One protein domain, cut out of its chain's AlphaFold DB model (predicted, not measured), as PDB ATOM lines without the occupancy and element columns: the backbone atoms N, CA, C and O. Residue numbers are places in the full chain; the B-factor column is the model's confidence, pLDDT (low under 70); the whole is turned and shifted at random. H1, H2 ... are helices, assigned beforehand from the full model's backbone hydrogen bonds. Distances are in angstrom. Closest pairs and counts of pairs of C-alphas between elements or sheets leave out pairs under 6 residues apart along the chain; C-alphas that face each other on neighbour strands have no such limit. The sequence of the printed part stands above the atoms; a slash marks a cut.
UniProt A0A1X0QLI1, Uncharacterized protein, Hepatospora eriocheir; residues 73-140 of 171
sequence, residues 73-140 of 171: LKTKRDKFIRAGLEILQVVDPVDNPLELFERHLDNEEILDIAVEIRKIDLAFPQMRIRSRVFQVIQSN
ATOM      1  N   LEU A  73     -11.486  82.690  50.335       94.00
ATOM      2  CA  LEU A  73     -10.754  83.846  49.808       94.00
ATOM      3  C   LEU A  73     -11.327  84.318  48.470       94.00
ATOM      4  O   LEU A  73     -11.538  85.517  48.300       94.00
ATOM      5  N   LYS A  74     -11.652  83.392  47.560       94.31
ATOM      6  CA  LYS A  74     -12.278  83.717  46.272       94.31
ATOM      7  C   LYS A  74     -13.623  84.417  46.463       94.31
ATOM      8  O   LYS A  74     -13.845  85.487  45.913       94.31
ATOM      9  N   THR A  75     -14.476  83.875  47.327       95.50
ATOM     10  CA  THR A  75     -15.787  84.470  47.621       95.50
ATOM     11  C   THR A  75     -15.644  85.852  48.258       95.50
ATOM     12  O   THR A  75     -16.407  86.764  47.946       95.50
ATOM     13  N   LYS A  76     -14.664  86.036  49.152       94.94
ATOM     14  CA  LYS A  76     -14.383  87.340  49.762       94.94
ATOM     15  C   LYS A  76     -13.889  88.352  48.721       94.94
ATOM     16  O   LYS A  76     -14.360  89.483  48.715       94.94
ATOM     17  N   ARG A  77     -12.998  87.931  47.820       94.25
ATOM     18  CA  ARG A  77     -12.508  88.744  46.698       94.25
ATOM     19  C   ARG A  77     -13.652  89.178  45.784       94.25
ATOM     20  O   ARG A  77     -13.777  90.364  45.505       94.25
ATOM     21  N   ASP A  78     -14.529  88.253  45.403       93.69
ATOM     22  CA  ASP A  78     -15.680  88.550  44.545       93.69
ATOM     23  C   ASP A  78     -16.650  89.540  45.208       93.69
ATOM     24  O   ASP A  78     -17.195  90.414  44.536       93.69
ATOM     25  N   LYS A  79     -16.839  89.455  46.534       95.12
ATOM     26  CA  LYS A  79     -17.636  90.436  47.291       95.12
ATOM     27  C   LYS A  79     -17.031  91.838  47.239       95.12
ATOM     28  O   LYS A  79     -17.766  92.789  47.002       95.12
ATOM     29  N   PHE A  80     -15.720  91.964  47.433       94.62
ATOM     30  CA  PHE A  80     -15.037  93.256  47.340       94.62
ATOM     31  C   PHE A  80     -15.091  93.841  45.931       94.62
ATOM     32  O   PHE A  80     -15.349  95.030  45.777       94.62
ATOM     33  N   ILE A  81     -14.922  93.004  44.905       93.38
ATOM     34  CA  ILE A  81     -15.057  93.435  43.511       93.38
ATOM     35  C   ILE A  81     -16.468  93.972  43.249       93.38
ATOM     36  O   ILE A  81     -16.603  95.056  42.694       93.38
ATOM     37  N   ARG A  82     -17.518  93.263  43.681       92.44
ATOM     38  CA  ARG A  82     -18.903  93.743  43.518       92.44
ATOM     39  C   ARG A  82     -19.141  95.064  44.239       92.44
ATOM     40  O   ARG A  82     -19.659  95.981  43.620       92.44
ATOM     41  N   ALA A  83     -18.699  95.181  45.491       92.69
ATOM     42  CA  ALA A  83     -18.824  96.421  46.252       92.69
ATOM     43  C   ALA A  83     -18.118  97.599  45.554       92.69
ATOM     44  O   ALA A  83     -18.685  98.679  45.438       92.69
ATOM     45  N   GLY A  84     -16.910  97.382  45.019       92.31
ATOM     46  CA  GLY A  84     -16.181  98.418  44.284       92.31
ATOM     47  C   GLY A  84     -16.869  98.819  42.976       92.31
ATOM     48  O   GLY A  84     -16.920  99.999  42.641       92.31
ATOM     49  N   LEU A  85     -17.442  97.855  42.248       92.06
ATOM     50  CA  LEU A  85     -18.211  98.131  41.029       92.06
ATOM     51  C   LEU A  85     -19.519  98.882  41.325       92.06
ATOM     52  O   LEU A  85     -19.888  99.767  40.556       92.06
ATOM     53  N   GLU A  86     -20.186  98.575  42.442       92.31
ATOM     54  CA  GLU A  86     -21.383  99.287  42.907       92.31
ATOM     55  C   GLU A  86     -21.075 100.756  43.238       92.31
ATOM     56  O   GLU A  86     -21.810 101.644  42.807       92.31
ATOM     57  N   ILE A  87     -19.959 101.028  43.925       90.94
ATOM     58  CA  ILE A  87     -19.512 102.397  44.244       90.94
ATOM     59  C   ILE A  87     -19.206 103.191  42.968       90.94
ATOM     60  O   ILE A  87     -19.588 104.354  42.848       90.94
ATOM     61  N   LEU A  88     -18.560 102.556  41.987       89.50
ATOM     62  CA  LEU A  88     -18.270 103.165  40.685       89.50
ATOM     63  C   LEU A  88     -19.485 103.197  39.741       89.50
ATOM     64  O   LEU A  88     -19.364 103.694  38.623       89.50
ATOM     65  N   GLN A  89     -20.641 102.687  40.178       89.00
ATOM     66  CA  GLN A  89     -21.892 102.623  39.415       89.00
ATOM     67  C   GLN A  89     -21.732 101.943  38.044       89.00
ATOM     68  O   GLN A  89     -22.400 102.297  37.071       89.00
ATOM     69  N   VAL A  90     -20.843 100.951  37.957       86.06
ATOM     70  CA  VAL A  90     -20.603 100.214  36.716       86.06
ATOM     71  C   VAL A  90     -21.608  99.076  36.603       86.06
ATOM     72  O   VAL A  90     -21.616  98.150  37.410       86.06
ATOM     73  N   VAL A  91     -22.469  99.163  35.589       74.94
ATOM     74  CA  VAL A  91     -23.558  98.202  35.343       74.94
ATOM     75  C   VAL A  91     -23.101  97.035  34.463       74.94
ATOM     76  O   VAL A  91     -23.634  95.930  34.569       74.94
ATOM     77  N   ASP A  92     -22.090  97.263  33.624       78.19
ATOM     78  CA  ASP A  92     -21.612  96.289  32.648       78.19
ATOM     79  C   ASP A  92     -20.473  95.413  33.195       78.19
ATOM     80  O   ASP A  92     -19.679  95.854  34.031       78.19
ATOM     81  N   PRO A  93     -20.352  94.159  32.718       69.31
ATOM     82  CA  PRO A  93     -19.242  93.296  33.088       69.31
ATOM     83  C   PRO A  93     -17.913  93.897  32.609       69.31
ATOM     84  O   PRO A  93     -17.705  94.122  31.419       69.31
ATOM     85  N   VAL A  94     -17.005  94.136  33.556       81.00
ATOM     86  CA  VAL A  94     -15.647  94.621  33.294       81.00
ATOM     87  C   VAL A  94     -14.690  93.435  33.277       81.00
ATOM     88  O   VAL A  94     -14.621  92.689  34.255       81.00
ATOM     89  N   ASP A  95     -13.914  93.290  32.200       79.25
ATOM     90  CA  ASP A  95     -12.934  92.203  32.057       79.25
ATOM     91  C   ASP A  95     -11.837  92.257  33.133       79.25
ATOM     92  O   ASP A  95     -11.407  91.221  33.644       79.25
ATOM     93  N   ASN A  96     -11.403  93.465  33.514       87.88
ATOM     94  CA  ASN A  96     -10.429  93.672  34.581       87.88
ATOM     95  C   ASN A  96     -10.888  94.737  35.601       87.88
ATOM     96  O   ASN A  96     -10.560  95.919  35.459       87.88
ATOM     97  N   PRO A  97     -11.625  94.344  36.656       86.75
ATOM     98  CA  PRO A  97     -12.091  95.281  37.678       86.75
ATOM     99  C   PRO A  97     -10.946  95.905  38.492       86.75
ATOM    100  O   PRO A  97     -11.106  96.995  39.026       86.75
ATOM    101  N   LEU A  98      -9.775  95.260  38.563       87.19
ATOM    102  CA  LEU A  98      -8.630  95.793  39.309       87.19
ATOM    103  C   LEU A  98      -8.005  97.007  38.623       87.19
ATOM    104  O   LEU A  98      -7.755  98.009  39.282       87.19
ATOM    105  N   GLU A  99      -7.817  96.950  37.304       89.44
ATOM    106  CA  GLU A  99      -7.332  98.106  36.534       89.44
ATOM    107  C   GLU A  99      -8.289  99.297  36.635       89.44
ATOM    108  O   GLU A  99      -7.861 100.451  36.625       89.44
ATOM    109  N   LEU A 100      -9.593  99.029  36.738       89.06
ATOM    110  CA  LEU A 100     -10.584 100.074  36.951       89.06
ATOM    111  C   LEU A 100     -10.407 100.733  38.326       89.06
ATOM    112  O   LEU A 100     -10.438 101.961  38.407       89.06
ATOM    113  N   PHE A 101     -10.195  99.945  39.383       92.06
ATOM    114  CA  PHE A 101      -9.959 100.470  40.732       92.06
ATOM    115  C   PHE A 101      -8.657 101.271  40.816       92.06
ATOM    116  O   PHE A 101      -8.645 102.338  41.417       92.06
ATOM    117  N   GLU A 102      -7.592 100.827  40.140       90.62
ATOM    118  CA  GLU A 102      -6.313 101.552  40.077       90.62
ATOM    119  C   GLU A 102      -6.437 102.947  39.442       90.62
ATOM    120  O   GLU A 102      -5.695 103.861  39.799       90.62
ATOM    121  N   ARG A 103      -7.398 103.144  38.533       90.81
ATOM    122  CA  ARG A 103      -7.674 104.455  37.919       90.81
ATOM    123  C   ARG A 103      -8.504 105.386  38.806       90.81
ATOM    124  O   ARG A 103      -8.573 106.571  38.506       90.81
ATOM    125  N   HIS A 104      -9.129 104.864  39.860       90.94
ATOM    126  CA  HIS A 104     -10.043 105.599  40.742       90.94
ATOM    127  C   HIS A 104      -9.586 105.568  42.209       90.94
ATOM    128  O   HIS A 104     -10.411 105.649  43.117       90.94
ATOM    129  N   LEU A 105      -8.273 105.472  42.447       91.44
ATOM    130  CA  LEU A 105      -7.686 105.453  43.796       91.44
ATOM    131  C   LEU A 105      -7.868 106.766  44.567       91.44
ATOM    132  O   LEU A 105      -7.669 106.783  45.778       91.44
ATOM    133  N   ASP A 106      -8.261 107.844  43.888       92.69
ATOM    134  CA  ASP A 106      -8.610 109.116  44.528       92.69
ATOM    135  C   ASP A 106      -9.867 108.995  45.413       92.69
ATOM    136  O   ASP A 106     -10.075 109.813  46.307       92.69
ATOM    137  N   ASN A 107     -10.709 107.978  45.180       93.12
ATOM    138  CA  ASN A 107     -11.826 107.649  46.057       93.12
ATOM    139  C   ASN A 107     -11.343 106.745  47.204       93.12
ATOM    140  O   ASN A 107     -10.915 105.613  46.972       93.12
ATOM    141  N   GLU A 108     -11.460 107.235  48.442       94.50
ATOM    142  CA  GLU A 108     -11.026 106.543  49.663       94.50
ATOM    143  C   GLU A 108     -11.672 105.154  49.819       94.50
ATOM    144  O   GLU A 108     -10.986 104.187  50.147       94.50
ATOM    145  N   GLU A 109     -12.954 105.006  49.471       93.56
ATOM    146  CA  GLU A 109     -13.651 103.716  49.561       93.56
ATOM    147  C   GLU A 109     -13.104 102.693  48.549       93.56
ATOM    148  O   GLU A 109     -12.982 101.501  48.843       93.56
ATOM    149  N   ILE A 110     -12.729 103.153  47.351       94.12
ATOM    150  CA  ILE A 110     -12.132 102.302  46.311       94.12
ATOM    151  C   ILE A 110     -10.697 101.935  46.669       94.12
ATOM    152  O   ILE A 110     -10.290 100.791  46.447       94.12
ATOM    153  N   LEU A 111      -9.942 102.866  47.257       94.19
ATOM    154  CA  LEU A 111      -8.606 102.599  47.773       94.19
ATOM    155  C   LEU A 111      -8.642 101.492  48.835       94.19
ATOM    156  O   LEU A 111      -7.877 100.530  48.734       94.19
ATOM    157  N   ASP A 112      -9.558 101.576  49.798       94.94
ATOM    158  CA  ASP A 112      -9.724 100.558  50.839       94.94
ATOM    159  C   ASP A 112     -10.061  99.181  50.250       94.94
ATOM    160  O   ASP A 112      -9.451  98.167  50.610       94.94
ATOM    161  N   ILE A 113     -10.978  99.137  49.281       94.06
ATOM    162  CA  ILE A 113     -11.342  97.905  48.571       94.06
ATOM    163  C   ILE A 113     -10.143  97.331  47.806       94.06
ATOM    164  O   ILE A 113      -9.868  96.130  47.902       94.06
ATOM    165  N   ALA A 114      -9.399  98.164  47.077       93.69
ATOM    166  CA  ALA A 114      -8.217  97.744  46.330       93.69
ATOM    167  C   ALA A 114      -7.133  97.185  47.265       93.69
ATOM    168  O   ALA A 114      -6.529  96.146  46.976       93.69
ATOM    169  N   VAL A 115      -6.927  97.818  48.423       94.56
ATOM    170  CA  VAL A 115      -6.008  97.350  49.466       94.56
ATOM    171  C   VAL A 115      -6.450  95.996  50.022       94.56
ATOM    172  O   VAL A 115      -5.619  95.091  50.152       94.56
ATOM    173  N   GLU A 116      -7.735  95.808  50.323       95.00
ATOM    174  CA  GLU A 116      -8.258  94.529  50.814       95.00
ATOM    175  C   GLU A 116      -8.114  93.404  49.784       95.00
ATOM    176  O   GLU A 116      -7.680  92.301  50.132       95.00
ATOM    177  N   ILE A 117      -8.390  93.675  48.505       94.06
ATOM    178  CA  ILE A 117      -8.165  92.689  47.444       94.06
ATOM    179  C   ILE A 117      -6.674  92.352  47.343       94.06
ATOM    180  O   ILE A 117      -6.309  91.176  47.290       94.06
ATOM    181  N   ARG A 118      -5.786  93.351  47.421       93.81
ATOM    182  CA  ARG A 118      -4.340  93.112  47.372       93.81
ATOM    183  C   ARG A 118      -3.843  92.284  48.557       93.81
ATOM    184  O   ARG A 118      -2.985  91.420  48.376       93.81
ATOM    185  N   LYS A 119      -4.388  92.495  49.760       93.75
ATOM    186  CA  LYS A 119      -4.101  91.657  50.939       93.75
ATOM    187  C   LYS A 119      -4.509  90.202  50.703       93.75
ATOM    188  O   LYS A 119      -3.753  89.305  51.073       93.75
ATOM    189  N   ILE A 120      -5.665  89.967  50.077       94.00
ATOM    190  CA  ILE A 120      -6.127  88.619  49.716       94.00
ATOM    191  C   ILE A 120      -5.165  87.970  48.715       94.00
ATOM    192  O   ILE A 120      -4.710  86.851  48.953       94.00
ATOM    193  N   ASP A 121      -4.795  88.679  47.647       91.56
ATOM    194  CA  ASP A 121      -3.886  88.162  46.614       91.56
ATOM    195  C   ASP A 121      -2.488  87.833  47.183       91.56
ATOM    196  O   ASP A 121      -1.816  86.898  46.740       91.56
ATOM    197  N   LEU A 122      -2.052  88.565  48.213       94.00
ATOM    198  CA  LEU A 122      -0.776  88.348  48.900       94.00
ATOM    199  C   LEU A 122      -0.815  87.261  49.983       94.00
ATOM    200  O   LEU A 122       0.250  86.886  50.482       94.00
ATOM    201  N   ALA A 123      -1.982  86.711  50.332       90.94
ATOM    202  CA  ALA A 123      -2.113  85.755  51.432       90.94
ATOM    203  C   ALA A 123      -1.236  84.502  51.236       90.94
ATOM    204  O   ALA A 123      -0.438  84.156  52.111       90.94
ATOM    205  N   PHE A 124      -1.309  83.852  50.070       89.25
ATOM    206  CA  PHE A 124      -0.516  82.648  49.780       89.25
ATOM    207  C   PHE A 124       0.989  82.921  49.636       89.25
ATOM    208  O   PHE A 124       1.779  82.185  50.241       89.25
ATOM    209  N   PRO A 125       1.433  83.967  48.904       92.94
ATOM    210  CA  PRO A 125       2.836  84.370  48.908       92.94
ATOM    211  C   PRO A 125       3.386  84.601  50.319       92.94
ATOM    212  O   PRO A 125       4.462  84.096  50.649       92.94
ATOM    213  N   GLN A 126       2.635  85.299  51.178       92.75
ATOM    214  CA  GLN A 126       3.038  85.539  52.562       92.75
ATOM    215  C   GLN A 126       3.111  84.245  53.370       92.75
ATOM    216  O   GLN A 126       4.093  84.044  54.082       92.75
ATOM    217  N   MET A 127       2.134  83.344  53.239       89.25
ATOM    218  CA  MET A 127       2.191  82.024  53.879       89.25
ATOM    219  C   MET A 127       3.442  81.252  53.456       89.25
ATOM    220  O   MET A 127       4.150  80.726  54.309       89.25
ATOM    221  N   ARG A 128       3.778  81.245  52.161       90.12
ATOM    222  CA  ARG A 128       4.975  80.562  51.647       90.12
ATOM    223  C   ARG A 128       6.265  81.132  52.238       90.12
ATOM    224  O   ARG A 128       7.150  80.365  52.612       90.12
ATOM    225  N   ILE A 129       6.386  82.458  52.313       93.12
ATOM    226  CA  ILE A 129       7.556  83.113  52.916       93.12
ATOM    227  C   ILE A 129       7.628  82.784  54.408       93.12
ATOM    228  O   ILE A 129       8.686  82.380  54.883       93.12
ATOM    229  N   ARG A 130       6.506  82.877  55.131       91.88
ATOM    230  CA  ARG A 130       6.433  82.533  56.558       91.88
ATOM    231  C   ARG A 130       6.854  81.089  56.817       91.88
ATOM    232  O   ARG A 130       7.655  80.867  57.715       91.88
ATOM    233  N   SER A 131       6.402  80.133  56.005       89.75
ATOM    234  CA  SER A 131       6.815  78.729  56.127       89.75
ATOM    235  C   SER A 131       8.317  78.542  55.902       89.75
ATOM    236  O   SER A 131       8.952  77.803  56.644       89.75
ATOM    237  N   ARG A 132       8.905  79.236  54.919       90.56
ATOM    238  CA  ARG A 132      10.359  79.191  54.677       90.56
ATOM    239  C   ARG A 132      11.149  79.761  55.849       90.56
ATOM    240  O   ARG A 132      12.104  79.141  56.298       90.56
ATOM    241  N   VAL A 133      10.742  80.926  56.350       91.62
ATOM    242  CA  VAL A 133      11.379  81.562  57.510       91.62
ATOM    243  C   VAL A 133      11.270  80.657  58.734       91.62
ATOM    244  O   VAL A 133      12.261  80.440  59.419       91.62
ATOM    245  N   PHE A 134      10.096  80.072  58.968       90.56
ATOM    246  CA  PHE A 134       9.880  79.122  60.054       90.56
ATOM    247  C   PHE A 134      10.816  77.909  59.958       90.56
ATOM    248  O   PHE A 134      11.447  77.561  60.950       90.56
ATOM    249  N   GLN A 135      10.966  77.314  58.771       88.44
ATOM    250  CA  GLN A 135      11.879  76.186  58.550       88.44
ATOM    251  C   GLN A 135      13.338  76.543  58.857       88.44
ATOM    252  O   GLN A 135      14.012  75.779  59.538       88.44
ATOM    253  N   VAL A 136      13.807  77.712  58.407       89.38
ATOM    254  CA  VAL A 136      15.176  78.190  58.681       89.38
ATOM    255  C   VAL A 136      15.391  78.441  60.174       89.38
ATOM    256  O   VAL A 136      16.427  78.096  60.734       89.38
ATOM    257  N   ILE A 137      14.406  79.034  60.850       86.69
ATOM    258  CA  ILE A 137      14.473  79.241  62.299       86.69
ATOM    259  C   ILE A 137      14.539  77.886  63.016       86.69
ATOM    260  O   ILE A 137      15.385  77.690  63.886       86.69
ATOM    261  N   GLN A 138      13.686  76.939  62.627       86.88
ATOM    262  CA  GLN A 138      13.635  75.607  63.220       86.88
ATOM    263  C   GLN A 138      14.949  74.832  63.038       86.88
ATOM    264  O   GLN A 138      15.401  74.206  63.996       86.88
ATOM    265  N   SER A 139      15.586  74.899  61.864       80.25
ATOM    266  CA  SER A 139      16.882  74.246  61.636       80.25
ATOM    267  C   SER A 139      17.984  74.841  62.514       80.25
ATOM    268  O   SER A 139      18.729  74.094  63.143       80.25
ATOM    269  N   ASN A 140      18.028  76.169  62.659       76.38
ATOM    270  CA  ASN A 140      19.020  76.840  63.508       76.38
ATOM    271  C   ASN A 140      18.862  76.475  65.000       76.38
ATOM    272  O   ASN A 140      19.847  76.394  65.737       76.38
TER     273      ASN A 140
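Overview. This is residues 73 to 140 of the 171 residues of an uncharacterized protein of Hepatospora eriocheir (UniProt A0A1X0QLI1). Two helices, H1 and H3, run side by side in opposite ways and, with the short H2 packed at a steep tilt on residues 110 to 114 of H3, make a small compact body. From the end of H3 the long helix H4 sticks out as an arm, its residues 124 to 140 standing free, and this arm makes the length of the whole. The printed part has 68 residues with four named helices, in the order H1, H2, H3, H4, and no named strand; the class is all helix. It is only just loose, close to extended, with a radius of gyration of the C-alphas of 16.1 A, and its C-alphas span 54 by 23 by 16 A.

Along the chain. H1 holds residues 73 to 87 and is 21.3 A long from first to last C-alpha, beginning at C-alpha 73 at (-10.754, 83.846, 49.808). After a short link of 9 residues, H2 holds residues 97 to 102, 8.9 A long. A tight link of 5 residues leads to H3, residues 108 to 121, 20.0 A long, with C-alpha 108 at (-11.026, 106.543, 49.663). One residue, Leu 122, makes the tight link to H4, residues 123 to 140, the longest helix with 18 residues and 25.9 A, ending at C-alpha 140 at (19.020, 76.840, 63.508).

Arrangement. H1 and H3 touch at a shallow tilt of 18 degrees and run opposite ways; their closest C-alphas, those of Arg 77 and Ile 117, are 5.9 A apart. H1 touches H2 with residues 81 to 85 alone, and only just, with 3 pairs of C-alphas within 8 A. The closest C-alphas there, those of Ile 81 and Pro 97, are 6.8 A apart, and the two helices run the same way at a steep tilt of 64 degrees. H3 touches H2 with residues 110 to 114 alone, opposite ways at a steep tilt of 60 degrees; the C-alphas of Phe 101 and Ile 110 are closest, at 6.3 A. With one of these three pairs at a shallow tilt, the helix packing is mostly crossed, but only just. H4 touches no helix: it meets H3 only through their link and is apart from H1 and H2. In H1, H2, H3 and H4 every O i to N i+4 pair is within hydrogen-bond range.

Size, cuts and confidence. The two C-alphas farthest apart, those of Val 91 and Asn 140, are 55.3 A from each other. Without the free residues 124 to 140, the body of 51 residues spans 28 by 22 by 15 A, with a radius of gyration of 10.1 A. The printed part has no cut, and no link is long. The mean pLDDT of the printed part is 90.3; one residue, Pro 93, is under 70.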